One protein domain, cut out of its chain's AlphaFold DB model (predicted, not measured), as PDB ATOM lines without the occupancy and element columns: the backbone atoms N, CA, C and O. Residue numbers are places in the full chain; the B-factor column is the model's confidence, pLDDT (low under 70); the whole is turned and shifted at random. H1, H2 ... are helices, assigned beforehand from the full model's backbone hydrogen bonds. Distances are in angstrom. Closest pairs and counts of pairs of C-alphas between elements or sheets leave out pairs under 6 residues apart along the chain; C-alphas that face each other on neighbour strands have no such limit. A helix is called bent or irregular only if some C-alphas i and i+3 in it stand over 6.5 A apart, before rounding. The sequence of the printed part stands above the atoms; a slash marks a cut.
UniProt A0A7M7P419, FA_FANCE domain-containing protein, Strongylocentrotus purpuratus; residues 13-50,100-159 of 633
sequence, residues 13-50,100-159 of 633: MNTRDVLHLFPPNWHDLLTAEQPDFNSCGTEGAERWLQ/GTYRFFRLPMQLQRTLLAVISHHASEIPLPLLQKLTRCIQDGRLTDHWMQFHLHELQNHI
ATOM      1  N   MET A  13     182.590 179.593 251.323       68.00
ATOM      2  CA  MET A  13     181.795 179.473 252.544       68.00
ATOM      3  C   MET A  13     182.430 178.428 253.466       68.00
ATOM      4  O   MET A  13     182.784 177.336 253.019       68.00
ATOM      5  N   ASN A  14     182.544 178.734 254.761       75.00
ATOM      6  CA  ASN A  14     182.941 177.735 255.749       75.00
ATOM      7  C   ASN A  14     181.885 176.624 255.774       75.00
ATOM      8  O   ASN A  14     180.693 176.918 255.827       75.00
ATOM      9  N   THR A  15     182.308 175.358 255.776       68.38
ATOM     10  CA  THR A  15     181.424 174.186 255.829       68.38
ATOM     11  C   THR A  15     180.330 174.328 256.888       68.38
ATOM     12  O   THR A  15     179.169 174.056 256.595       68.38
ATOM     13  N   ARG A  16     180.659 174.852 258.080       75.81
ATOM     14  CA  ARG A  16     179.687 175.075 259.169       75.81
ATOM     15  C   ARG A  16     178.583 176.067 258.809       75.81
ATOM     16  O   ARG A  16     177.440 175.875 259.219       75.81
ATOM     17  N   ASP A  17     178.907 177.075 258.010       76.06
ATOM     18  CA  ASP A  17     177.965 178.102 257.578       76.06
ATOM     19  C   ASP A  17     177.017 177.583 256.494       76.06
ATOM     20  O   ASP A  17     175.984 178.197 256.266       76.06
ATOM     21  N   VAL A  18     177.304 176.449 255.843       76.38
ATOM     22  CA  VAL A  18     176.437 175.901 254.785       76.38
ATOM     23  C   VAL A  18     175.522 174.781 255.284       76.38
ATOM     24  O   VAL A  18     174.502 174.507 254.660       76.38
ATOM     25  N   LEU A  19     175.813 174.161 256.432       80.88
ATOM     26  CA  LEU A  19     175.041 173.017 256.948       80.88
ATOM     27  C   LEU A  19     173.558 173.319 257.132       80.88
ATOM     28  O   LEU A  19     172.709 172.517 256.755       80.88
ATOM     29  N   HIS A  20     173.231 174.503 257.650       83.75
ATOM     30  CA  HIS A  20     171.844 174.907 257.870       83.75
ATOM     31  C   HIS A  20     171.035 175.056 256.568       83.75
ATOM     32  O   HIS A  20     169.810 175.131 256.621       83.75
ATOM     33  N   LEU A  21     171.698 175.088 255.405       79.56
ATOM     34  CA  LEU A  21     171.050 175.137 254.094       79.56
ATOM     35  C   LEU A  21     170.614 173.755 253.597       79.56
ATOM     36  O   LEU A  21     169.904 173.683 252.595       79.56
ATOM     37  N   PHE A  22     171.019 172.671 254.260       86.25
ATOM     38  CA  PHE A  22     170.717 171.300 253.857       86.25
ATOM     39  C   PHE A  22     169.789 170.602 254.854       86.25
ATOM     40  O   PHE A  22     169.780 170.961 256.035       86.25
ATOM     41  N   PRO A  23     169.010 169.596 254.413       87.38
ATOM     42  CA  PRO A  23     168.175 168.834 255.331       87.38
ATOM     43  C   PRO A  23     169.022 168.105 256.398       87.38
ATOM     44  O   PRO A  23     170.123 167.644 256.079       87.38
ATOM     45  N   PRO A  24     168.535 167.962 257.649       85.06
ATOM     46  CA  PRO A  24     169.322 167.422 258.766       85.06
ATOM     47  C   PRO A  24     169.897 166.021 258.535       85.06
ATOM     48  O   PRO A  24     170.988 165.718 259.001       85.06
ATOM     49  N   ASN A  25     169.202 165.176 257.770       85.00
ATOM     50  CA  ASN A  25     169.659 163.826 257.431       85.00
ATOM     51  C   ASN A  25     170.890 163.812 256.508       85.00
ATOM     52  O   ASN A  25     171.457 162.751 256.302       85.00
ATOM     53  N   TRP A  26     171.305 164.955 255.956       85.25
ATOM     54  CA  TRP A  26     172.536 165.104 255.176       85.25
ATOM     55  C   TRP A  26     173.658 165.784 255.964       85.25
ATOM     56  O   TRP A  26     174.778 165.892 255.465       85.25
ATOM     57  N   HIS A  27     173.391 166.254 257.189       86.31
ATOM     58  CA  HIS A  27     174.385 166.991 257.973       86.31
ATOM     59  C   HIS A  27     175.586 166.122 258.305       86.31
ATOM     60  O   HIS A  27     176.695 166.626 258.230       86.31
ATOM     61  N   ASP A  28     175.412 164.828 258.565       77.94
ATOM     62  CA  ASP A  28     176.534 163.916 258.819       77.94
ATOM     63  C   ASP A  28     177.465 163.798 257.604       77.94
ATOM     64  O   ASP A  28     178.681 163.862 257.758       77.94
ATOM     65  N   LEU A  29     176.908 163.721 256.389       77.38
ATOM     66  CA  LEU A  29     177.684 163.703 255.144       77.38
ATOM     67  C   LEU A  29     178.435 165.027 254.914       77.38
ATOM     68  O   LEU A  29     179.541 165.038 254.385       77.38
ATOM     69  N   LEU A  30     177.821 166.149 255.296       77.56
ATOM     70  CA  LEU A  30     178.324 167.499 255.024       77.56
ATOM     71  C   LEU A  30     179.226 168.062 256.138       77.56
ATOM     72  O   LEU A  30     180.022 168.957 255.878       77.56
ATOM     73  N   THR A  31     179.097 167.567 257.371       71.44
ATOM     74  CA  THR A  31     179.954 167.890 258.534       71.44
ATOM     75  C   THR A  31     181.198 167.018 258.595       71.44
ATOM     76  O   THR A  31     182.147 167.350 259.306       71.44
ATOM     77  N   ALA A  32     181.179 165.896 257.883       52.88
ATOM     78  CA  ALA A  32     182.228 164.908 257.863       52.88
ATOM     79  C   ALA A  32     183.552 165.468 257.319       52.88
ATOM     80  O   ALA A  32     183.865 165.345 256.139       52.88
ATOM     81  N   GLU A  33     184.430 165.903 258.221       48.69
ATOM     82  CA  GLU A  33     185.877 165.675 258.088       48.69
ATOM     83  C   GLU A  33     186.192 164.170 258.272       48.69
ATOM     84  O   GLU A  33     187.090 163.789 259.017       48.69
ATOM     85  N   GLN A  34     185.402 163.278 257.662       48.81
ATOM     86  CA  GLN A  34     185.591 161.838 257.808       48.81
ATOM     87  C   GLN A  34     186.765 161.425 256.904       48.81
ATOM     88  O   GLN A  34     186.682 161.605 255.682       48.81
ATOM     89  N   PRO A  35     187.858 160.870 257.460       48.41
ATOM     90  CA  PRO A  35     189.013 160.424 256.674       48.41
ATOM     91  C   PRO A  35     188.637 159.391 255.594       48.41
ATOM     92  O   PRO A  35     189.308 159.304 254.561       48.41
ATOM     93  N   ASP A  36     187.515 158.692 255.774       45.12
ATOM     94  CA  ASP A  36     186.946 157.719 254.835       45.12
ATOM     95  C   ASP A  36     186.520 158.343 253.492       45.12
ATOM     96  O   ASP A  36     186.630 157.715 252.439       45.12
ATOM     97  N   PHE A  37     186.085 159.607 253.485       45.81
ATOM     98  CA  PHE A  37     185.683 160.302 252.256       45.81
ATOM     99  C   PHE A  37     186.867 160.924 251.517       45.81
ATOM    100  O   PHE A  37     186.885 160.952 250.286       45.81
ATOM    101  N   ASN A  38     187.874 161.389 252.259       45.56
ATOM    102  CA  ASN A  38     189.086 161.970 251.681       45.56
ATOM    103  C   ASN A  38     189.999 160.918 251.032       45.56
ATOM    104  O   ASN A  38     190.796 161.271 250.166       45.56
ATOM    105  N   SER A  39     189.873 159.645 251.419       47.47
ATOM    106  CA  SER A  39     190.674 158.535 250.885       47.47
ATOM    107  C   SER A  39     189.954 157.691 249.825       47.47
ATOM    108  O   SER A  39     190.630 157.129 248.965       47.47
ATOM    109  N   CYS A  40     188.613 157.625 249.836       50.16
ATOM    110  CA  CYS A  40     187.877 156.720 248.942       50.16
ATOM    111  C   CYS A  40     186.564 157.261 248.338       50.16
ATOM    112  O   CYS A  40     185.815 156.496 247.737       50.16
ATOM    113  N   GLY A  41     186.287 158.571 248.436       57.53
ATOM    114  CA  GLY A  41     185.261 159.290 247.659       57.53
ATOM    115  C   GLY A  41     183.867 158.646 247.622       57.53
ATOM    116  O   GLY A  41     183.015 158.939 248.458       57.53
ATOM    117  N   THR A  42     183.619 157.801 246.618       56.22
ATOM    118  CA  THR A  42     182.351 157.091 246.400       56.22
ATOM    119  C   THR A  42     182.087 155.983 247.420       56.22
ATOM    120  O   THR A  42     180.947 155.836 247.843       56.22
ATOM    121  N   GLU A  43     183.109 155.247 247.869       60.47
ATOM    122  CA  GLU A  43     182.922 154.116 248.797       60.47
ATOM    123  C   GLU A  43     182.541 154.583 250.211       60.47
ATOM    124  O   GLU A  43     181.702 153.972 250.872       60.47
ATOM    125  N   GLY A  44     183.114 155.702 250.673       66.12
ATOM    126  CA  GLY A  44     182.735 156.314 251.952       66.12
ATOM    127  C   GLY A  44     181.277 156.780 251.953       66.12
ATOM    128  O   GLY A  44     180.555 156.602 252.937       66.12
ATOM    129  N   ALA A  45     180.817 157.305 250.817       61.66
ATOM    130  CA  ALA A  45     179.434 157.721 250.638       61.66
ATOM    131  C   ALA A  45     178.455 156.555 250.585       61.66
ATOM    132  O   ALA A  45     177.387 156.623 251.190       61.66
ATOM    133  N   GLU A  46     178.839 155.486 249.895       64.44
ATOM    134  CA  GLU A  46     178.050 154.268 249.789       64.44
ATOM    135  C   GLU A  46     177.888 153.606 251.162       64.44
ATOM    136  O   GLU A  46     176.774 153.281 251.557       64.44
ATOM    137  N   ARG A  47     178.962 153.520 251.961       69.88
ATOM    138  CA  ARG A  47     178.888 153.037 253.353       69.88
ATOM    139  C   ARG A  47     177.980 153.904 254.223       69.88
ATOM    140  O   ARG A  47     177.259 153.378 255.071       69.88
ATOM    141  N   TRP A  48     178.003 155.223 254.035       73.06
ATOM    142  CA  TRP A  48     177.110 156.129 254.758       73.06
ATOM    143  C   TRP A  48     175.639 155.920 254.362       73.06
ATOM    144  O   TRP A  48     174.786 155.818 255.243       73.06
ATOM    145  N   LEU A  49     175.341 155.768 253.068       69.38
ATOM    146  CA  LEU A  49     173.989 155.469 252.580       69.38
ATOM    147  C   LEU A  49     173.503 154.093 253.050       69.38
ATOM    148  O   LEU A  49     172.411 153.988 253.602       69.38
ATOM    149  N   GLN A  50     174.350 153.066 252.973       74.00
ATOM    150  CA  GLN A  50     174.058 151.733 253.507       74.00
ATOM    151  C   GLN A  50     173.798 151.760 255.019       74.00
ATOM    152  O   GLN A  50     172.955 151.015 255.512       74.00
ATOM    153  N   GLY A 100     173.174 185.481 240.684       67.44
ATOM    154  CA  GLY A 100     172.673 184.231 240.111       67.44
ATOM    155  C   GLY A 100     173.542 182.979 240.269       67.44
ATOM    156  O   GLY A 100     173.283 181.996 239.579       67.44
ATOM    157  N   THR A 101     174.557 182.952 241.140       80.81
ATOM    158  CA  THR A 101     175.345 181.720 241.339       80.81
ATOM    159  C   THR A 101     174.568 180.691 242.166       80.81
ATOM    160  O   THR A 101     174.160 180.966 243.295       80.81
ATOM    161  N   TYR A 102     174.399 179.485 241.622       90.25
ATOM    162  CA  TYR A 102     173.812 178.353 242.341       90.25
ATOM    163  C   TYR A 102     174.633 177.979 243.584       90.25
ATOM    164  O   TYR A 102     175.867 177.990 243.540       90.25
ATOM    165  N   ARG A 103     173.959 177.586 244.673       91.19
ATOM    166  CA  ARG A 103     174.602 177.179 245.937       91.19
ATOM    167  C   ARG A 103     175.639 176.078 245.768       91.19
ATOM    168  O   ARG A 103     176.653 176.112 246.457       91.19
ATOM    169  N   PHE A 104     175.425 175.153 244.831       92.69
ATOM    170  CA  PHE A 104     176.395 174.106 244.501       92.69
ATOM    171  C   PHE A 104     177.812 174.665 244.284       92.69
ATOM    172  O   PHE A 104     178.760 174.161 244.873       92.69
ATOM    173  N   PHE A 105     177.954 175.761 243.531       91.69
ATOM    174  CA  PHE A 105     179.260 176.359 243.224       91.69
ATOM    175  C   PHE A 105     179.866 177.182 244.370       91.69
ATOM    176  O   PHE A 105     181.000 177.637 244.253       91.69
ATOM    177  N   ARG A 106     179.125 177.401 245.465       88.00
ATOM    178  CA  ARG A 106     179.627 178.075 246.676       88.00
ATOM    179  C   ARG A 106     180.186 177.103 247.713       88.00
ATOM    180  O   ARG A 106     180.813 177.538 248.677       88.00
ATOM    181  N   LEU A 107     179.953 175.804 247.528       88.25
ATOM    182  CA  LEU A 107     180.506 174.773 248.394       88.25
ATOM    183  C   LEU A 107     182.025 174.668 248.211       88.25
ATOM    184  O   LEU A 107     182.508 174.870 247.096       88.25
ATOM    185  N   PRO A 108     182.778 174.271 249.250       87.50
ATOM    186  CA  PRO A 108     184.164 173.845 249.091       87.50
ATOM    187  C   PRO A 108     184.310 172.811 247.966       87.50
ATOM    188  O   PRO A 108     183.498 171.888 247.857       87.50
ATOM    189  N   MET A 109     185.360 172.929 247.149       84.69
ATOM    190  CA  MET A 109     185.565 172.080 245.962       84.69
ATOM    191  C   MET A 109     185.498 170.576 246.258       84.69
ATOM    192  O   MET A 109     184.964 169.806 245.460       84.69
ATOM    193  N   GLN A 110     185.996 170.150 247.420       81.44
ATOM    194  CA  GLN A 110     185.941 168.747 247.823       81.44
ATOM    195  C   GLN A 110     184.501 168.270 248.066       81.44
ATOM    196  O   GLN A 110     184.140 167.177 247.641       81.44
ATOM    197  N   LEU A 111     183.650 169.109 248.665       86.00
ATOM    198  CA  LEU A 111     182.233 168.794 248.852       86.00
ATOM    199  C   LEU A 111     181.480 168.775 247.523       86.00
ATOM    200  O   LEU A 111     180.640 167.900 247.325       86.00
ATOM    201  N   GLN A 112     181.812 169.672 246.588       92.00
ATOM    202  CA  GLN A 112     181.250 169.624 245.234       92.00
ATOM    203  C   GLN A 112     181.551 168.279 244.555       92.00
ATOM    204  O   GLN A 112     180.645 167.654 244.003       92.00
ATOM    205  N   ARG A 113     182.806 167.812 244.640       87.50
ATOM    206  CA  ARG A 113     183.251 166.518 244.095       87.50
ATOM    207  C   ARG A 113     182.513 165.347 244.725       87.50
ATOM    208  O   ARG A 113     181.927 164.547 243.999       87.50
ATOM    209  N   THR A 114     182.506 165.276 246.053       85.94
ATOM    210  CA  THR A 114     181.851 164.193 246.791       85.94
ATOM    211  C   THR A 114     180.359 164.147 246.486       85.94
ATOM    212  O   THR A 114     179.856 163.107 246.073       85.94
ATOM    213  N   LEU A 115     179.649 165.273 246.604       91.12
ATOM    214  CA  LEU A 115     178.208 165.313 246.350       91.12
ATOM    215  C   LEU A 115     177.874 164.924 244.914       91.12
ATOM    216  O   LEU A 115     176.944 164.155 244.692       91.12
ATOM    217  N   LEU A 116     178.636 165.414 243.934       93.75
ATOM    218  CA  LEU A 116     178.366 165.102 242.538       93.75
ATOM    219  C   LEU A 116     178.649 163.630 242.207       93.75
ATOM    220  O   LEU A 116     177.896 163.029 241.442       93.75
ATOM    221  N   ALA A 117     179.674 163.032 242.818       88.75
ATOM    222  CA  ALA A 117     179.954 161.607 242.686       88.75
ATOM    223  C   ALA A 117     178.826 160.747 243.277       88.75
ATOM    224  O   ALA A 117     178.365 159.814 242.623       88.75
ATOM    225  N   VAL A 118     178.318 161.114 244.458       90.25
ATOM    226  CA  VAL A 118     177.181 160.443 245.114       90.25
ATOM    227  C   VAL A 118     175.911 160.553 244.282       90.25
ATOM    228  O   VAL A 118     175.260 159.549 244.002       90.25
ATOM    229  N   ILE A 119     175.585 161.760 243.821       94.88
ATOM    230  CA  ILE A 119     174.413 162.011 242.975       94.88
ATOM    231  C   ILE A 119     174.516 161.239 241.653       94.88
ATOM    232  O   ILE A 119     173.523 160.700 241.172       94.88
ATOM    233  N   SER A 120     175.713 161.165 241.064       92.19
ATOM    234  CA  SER A 120     175.963 160.398 239.842       92.19
ATOM    235  C   SER A 120     175.809 158.893 240.058       92.19
ATOM    236  O   SER A 120     175.314 158.215 239.161       92.19
ATOM    237  N   HIS A 121     176.231 158.372 241.211       90.62
ATOM    238  CA  HIS A 121     176.128 156.953 241.540       90.62
ATOM    239  C   HIS A 121     174.672 156.535 241.799       90.62
ATOM    240  O   HIS A 121     174.207 155.547 241.237       90.62
ATOM    241  N   HIS A 122     173.923 157.343 242.553       92.19
ATOM    242  CA  HIS A 122     172.521 157.083 242.910       92.19
ATOM    243  C   HIS A 122     171.513 157.711 241.937       92.19
ATOM    244  O   HIS A 122     170.349 157.914 242.278       92.19
ATOM    245  N   ALA A 123     171.921 158.017 240.702       94.50
ATOM    246  CA  ALA A 123     171.063 158.707 239.739       94.50
ATOM    247  C   ALA A 123     169.720 157.979 239.496       94.50
ATOM    248  O   ALA A 123     168.696 158.634 239.321       94.50
ATOM    249  N   SER A 124     169.693 156.641 239.576       93.44
ATOM    250  CA  SER A 124     168.472 155.833 239.417       93.44
ATOM    251  C   SER A 124     167.428 156.020 240.515       93.44
ATOM    252  O   SER A 124     166.255 155.728 240.290       93.44
ATOM    253  N   GLU A 125     167.837 156.478 241.695       92.12
ATOM    254  CA  GLU A 125     166.956 156.691 242.849       92.12
ATOM    255  C   GLU A 125     166.429 158.129 242.914       92.12
ATOM    256  O   GLU A 125     165.492 158.435 243.655       92.12
ATOM    257  N   ILE A 126     167.013 159.029 242.119       93.62
ATOM    258  CA  ILE A 126     166.710 160.451 242.157       93.62
ATOM    259  C   ILE A 126     165.597 160.779 241.146       93.62
ATOM    260  O   ILE A 126     165.688 160.422 239.970       93.62
ATOM    261  N   PRO A 127     164.562 161.545 241.545       94.31
ATOM    262  CA  PRO A 127     163.527 162.010 240.631       94.31
ATOM    263  C   PRO A 127     164.103 162.733 239.402       94.31
ATOM    264  O   PRO A 127     164.780 163.758 239.521       94.31
ATOM    265  N   LEU A 128     163.749 162.249 238.205       94.06
ATOM    266  CA  LEU A 128     164.238 162.771 236.922       94.06
ATOM    267  C   LEU A 128     164.154 164.309 236.776       94.06
ATOM    268  O   LEU A 128     165.118 164.899 236.279       94.06
ATOM    269  N   PRO A 129     163.080 165.003 237.222       94.19
ATOM    270  CA  PRO A 129     163.016 166.465 237.138       94.19
ATOM    271  C   PRO A 129     164.107 167.178 237.948       94.19
ATOM    272  O   PRO A 129     164.581 168.236 237.533       94.19
ATOM    273  N   LEU A 130     164.524 166.612 239.087       92.19
ATOM    274  CA  LEU A 130     165.584 167.182 239.921       92.19
ATOM    275  C   LEU A 130     166.956 166.980 239.287       92.19
ATOM    276  O   LEU A 130     167.734 167.931 239.238       92.19
ATOM    277  N   LEU A 131     167.223 165.787 238.740       95.06
ATOM    278  CA  LEU A 131     168.453 165.527 237.989       95.06
ATOM    279  C   LEU A 131     168.586 166.484 236.808       95.06
ATOM    280  O   LEU A 131     169.619 167.125 236.658       95.06
ATOM    281  N   GLN A 132     167.522 166.667 236.023       95.50
ATOM    282  CA  GLN A 132     167.517 167.625 234.915       95.50
ATOM    283  C   GLN A 132     167.802 169.058 235.381       95.50
ATOM    284  O   GLN A 132     168.530 169.791 234.706       95.50
ATOM    285  N   LYS A 133     167.242 169.467 236.527       94.12
ATOM    286  CA  LYS A 133     167.473 170.796 237.105       94.12
ATOM    287  C   LYS A 133     168.931 170.967 237.544       94.12
ATOM    288  O   LYS A 133     169.530 171.993 237.232       94.12
ATOM    289  N   LEU A 134     169.508 169.960 238.203       95.00
ATOM    290  CA  LEU A 134     170.914 169.953 238.605       95.00
ATOM    291  C   LEU A 134     171.847 169.969 237.389       95.00
ATOM    292  O   LEU A 134     172.758 170.785 237.337       95.00
ATOM    293  N   THR A 135     171.603 169.125 236.385       95.56
ATOM    294  CA  THR A 135     172.383 169.085 235.139       95.56
ATOM    295  C   THR A 135     172.404 170.453 234.453       95.56
ATOM    296  O   THR A 135     173.476 170.899 234.053       95.56
ATOM    297  N   ARG A 136     171.261 171.153 234.372       94.00
ATOM    298  CA  ARG A 136     171.200 172.528 233.836       94.00
ATOM    299  C   ARG A 136     171.981 173.518 234.694       94.00
ATOM    300  O   ARG A 136     172.793 174.258 234.162       94.00
ATOM    301  N   CYS A 137     171.800 173.470 236.013       92.62
ATOM    302  CA  CYS A 137     172.554 174.287 236.966       92.62
ATOM    303  C   CYS A 137     174.070 174.144 236.766       92.62
ATOM    304  O   CYS A 137     174.790 175.135 236.664       92.62
ATOM    305  N   ILE A 138     174.548 172.905 236.650       92.50
ATOM    306  CA  ILE A 138     175.960 172.594 236.428       92.50
ATOM    307  C   ILE A 138     176.414 173.112 235.047       92.50
ATOM    308  O   ILE A 138     177.464 173.736 234.947       92.50
ATOM    309  N   GLN A 139     175.611 172.943 233.989       91.88
ATOM    310  CA  GLN A 139     175.907 173.478 232.647       91.88
ATOM    311  C   GLN A 139     176.012 175.010 232.610       91.88
ATOM    312  O   GLN A 139     176.923 175.550 231.977       91.88
ATOM    313  N   ASP A 140     175.105 175.704 233.295       89.50
ATOM    314  CA  ASP A 140     175.038 177.167 233.334       89.50
ATOM    315  C   ASP A 140     176.266 177.783 234.025       89.50
ATOM    316  O   ASP A 140     176.706 178.876 233.665       89.50
ATOM    317  N   GLY A 141     176.871 177.060 234.975       84.12
ATOM    318  CA  GLY A 141     178.041 177.495 235.743       84.12
ATOM    319  C   GLY A 141     179.365 177.586 234.974       84.12
ATOM    320  O   GLY A 141     180.390 177.843 235.594       84.12
ATOM    321  N   ARG A 142     179.366 177.401 233.640       72.25
ATOM    322  CA  ARG A 142     180.557 177.461 232.759       72.25
ATOM    323  C   ARG A 142     181.715 176.588 233.256       72.25
ATOM    324  O   ARG A 142     182.779 177.069 233.632       72.25
ATOM    325  N   LEU A 143     181.487 175.283 233.210       75.75
ATOM    326  CA  LEU A 143     182.389 174.240 233.699       75.75
ATOM    327  C   LEU A 143     183.770 174.267 233.042       75.75
ATOM    328  O   LEU A 143     183.896 173.989 231.849       75.75
ATOM    329  N   THR A 144     184.807 174.493 233.843       69.81
ATOM    330  CA  THR A 144     186.208 174.366 233.413       69.81
ATOM    331  C   THR A 144     186.818 173.012 233.765       69.81
ATOM    332  O   THR A 144     187.767 172.586 233.115       69.81
ATOM    333  N   ASP A 145     186.265 172.309 234.758       86.44
ATOM    334  CA  ASP A 145     186.931 171.146 235.339       86.44
ATOM    335  C   ASP A 145     186.486 169.811 234.730       86.44
ATOM    336  O   ASP A 145     185.297 169.482 234.679       86.44
ATOM    337  N   HIS A 146     187.464 168.984 234.347       83.62
ATOM    338  CA  HIS A 146     187.241 167.680 233.711       83.62
ATOM    339  C   HIS A 146     186.421 166.696 234.563       83.62
ATOM    340  O   HIS A 146     185.582 165.978 234.021       83.62
ATOM    341  N   TRP A 147     186.618 166.674 235.886       89.81
ATOM    342  CA  TRP A 147     185.872 165.783 236.789       89.81
ATOM    343  C   TRP A 147     184.370 166.112 236.803       89.81
ATOM    344  O   TRP A 147     183.522 165.222 236.808       89.81
ATOM    345  N   MET A 148     184.029 167.400 236.737       92.06
ATOM    346  CA  MET A 148     182.649 167.871 236.757       92.06
ATOM    347  C   MET A 148     181.966 167.636 235.407       92.06
ATOM    348  O   MET A 148     180.803 167.240 235.366       92.06
ATOM    349  N   GLN A 149     182.705 167.785 234.300       90.88
ATOM    350  CA  GLN A 149     182.230 167.400 232.967       90.88
ATOM    351  C   GLN A 149     181.949 165.895 232.856       90.88
ATOM    352  O   GLN A 149     180.966 165.510 232.224       90.88
ATOM    353  N   PHE A 150     182.770 165.050 233.488       90.06
ATOM    354  CA  PHE A 150     182.551 163.603 233.526       90.06
ATOM    355  C   PHE A 150     181.227 163.247 234.213       90.06
ATOM    356  O   PHE A 150     180.371 162.612 233.599       90.06
ATOM    357  N   HIS A 151     181.010 163.711 235.447       91.69
ATOM    358  CA  HIS A 151     179.756 163.422 236.149       91.69
ATOM    359  C   HIS A 151     178.547 164.065 235.470       91.69
ATOM    360  O   HIS A 151     177.471 163.475 235.443       91.69
ATOM    361  N   LEU A 152     178.712 165.243 234.860       94.00
ATOM    362  CA  LEU A 152     177.659 165.831 234.041       94.00
ATOM    363  C   LEU A 152     177.279 164.909 232.873       94.00
ATOM    364  O   LEU A 152     176.092 164.735 232.600       94.00
ATOM    365  N   HIS A 153     178.265 164.321 232.193       92.69
ATOM    366  CA  HIS A 153     178.029 163.387 231.096       92.69
ATOM    367  C   HIS A 153     177.318 162.112 231.571       92.69
ATOM    368  O   HIS A 153     176.359 161.682 230.933       92.69
ATOM    369  N   GLU A 154     177.717 161.550 232.714       91.31
ATOM    370  CA  GLU A 154     177.038 160.400 233.329       91.31
ATOM    371  C   GLU A 154     175.575 160.711 233.669       91.31
ATOM    372  O   GLU A 154     174.669 159.976 233.272       91.31
ATOM    373  N   LEU A 155     175.315 161.858 234.303       95.38
ATOM    374  CA  LEU A 155     173.954 162.301 234.605       95.38
ATOM    375  C   LEU A 155     173.117 162.509 233.334       95.38
ATOM    376  O   LEU A 155     171.952 162.118 233.288       95.38
ATOM    377  N   GLN A 156     173.699 163.078 232.275       95.19
ATOM    378  CA  GLN A 156     173.024 163.244 230.983       95.19
ATOM    379  C   GLN A 156     172.704 161.906 230.316       95.19
ATOM    380  O   GLN A 156     171.597 161.738 229.800       95.19
ATOM    381  N   ASN A 157     173.643 160.957 230.337       92.62
ATOM    382  CA  ASN A 157     173.433 159.611 229.811       92.62
ATOM    383  C   ASN A 157     172.304 158.918 230.570       92.62
ATOM    384  O   ASN A 157     171.405 158.355 229.943       92.62
ATOM    385  N   HIS A 158     172.299 159.034 231.899       93.62
ATOM    386  CA  HIS A 158     171.232 158.514 232.739       93.62
ATOM    387  C   HIS A 158     169.878 159.141 232.379       93.62
ATOM    388  O   HIS A 158     168.942 158.415 232.051       93.62
ATOM    389  N   ILE A 159     169.777 160.475 232.310       95.56
ATOM    390  CA  ILE A 159     168.552 161.191 231.903       95.56
ATOM    391  C   ILE A 159     168.068 160.734 230.518       95.56
ATOM    392  O   ILE A 159     166.867 160.541 230.312       95.56
TER     393      ILE A 159
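What this domain is: This is residues 13 to 50 and 100 to 159 of the 633 residues of the protein "FA_FANCE domain-containing protein" of Strongylocentrotus purpuratus (UniProt A0A7M7P419). The longest helix, H8, folds back beside H7 as a helical hairpin on one side of the domain, and H6 runs through the middle, packed on H8. On the other side of H6 lies a cover of short helices, loosely set, with H4 packed on H6, H2 and H3 close to it, and H1 beyond, beside H2; little H5 lies close to H6 through Phe 104. The printed part has 98 residues with eight named helices, H1 to H8 in chain order, and no named strand: the class is all helix. It is compact, with a radius of gyration of the C-alphas of 13.2 A, and rounded, spanning 30 by 30 by 25 A.

Where its parts are: Find C-alpha 146 at (187.241, 167.680, 233.711); from there H8, residues 146 to 159, runs 19.9 A to C-alpha 159 at (168.552, 161.191, 231.903). Before it comes H7, residues 128 to 140, 18.4 A long. H6, residues 109 to 121, also 18.4 A, begins at C-alpha 109, (185.565, 172.080, 245.962). Look earlier for H5, residues 103 to 106, H4, residues 42 to 50, 12.2 A long, and H3, residues 35 to 40. H2, residues 24 to 31, spans 10.6 A and is irregular, with C-alphas 25 and 28 7.0 A apart; H1 is residues 15 to 19.

How they stand to each other: Start at H8: it touches H7, closest at the C-alphas of Thr 135 and Leu 152, 6.3 A, at a shallow tilt of 31 degrees, opposite ways, a hairpin. H8 also touches H6, closest at the C-alphas of Ser 120 and Leu 155, 5.9 A, at a shallow tilt of 26 degrees, the same way. H6 touches H4 at a steep tilt of 62 degrees, with the C-alphas of Thr 42 and Val 118 closest at 6.3 A. The helix packing is mostly aligned, but only just: of 3 pairs of helices that touch and have a tilt, those that touch only at the corner or at their ends left out, 2 are at a shallow tilt. H3 and H4 touch only at the corner, the C-alphas of Phe 37 and Gly 44 closest at 5.0 A. H2 is close to H6 but not clearly touching, the C-alphas of Leu 30 and Leu 111 closest at 7.4 A. H1 touches H2 at the C-alphas of Leu 19 and His 27, 6.1 A, their closest. H5 and H7 are near each other, while H1 and H6 are apart. Every O i to N i+4 pair is within hydrogen-bond range in H1, H3, H4, H6, H7 and H8, but 2 of 4 in H2; H5 is too short for one.

The domain as a whole: Look across the cut, where residues 51 to 99 are not printed: C-alphas 50 and 100 are 35.2 A apart, the two farthest apart in the domain. Of the links printed whole, H6 to H7 is short and the others are tight. Mean pLDDT of the printed part is 81.4; it is under 70 in 21 residues, among them 32 to 47.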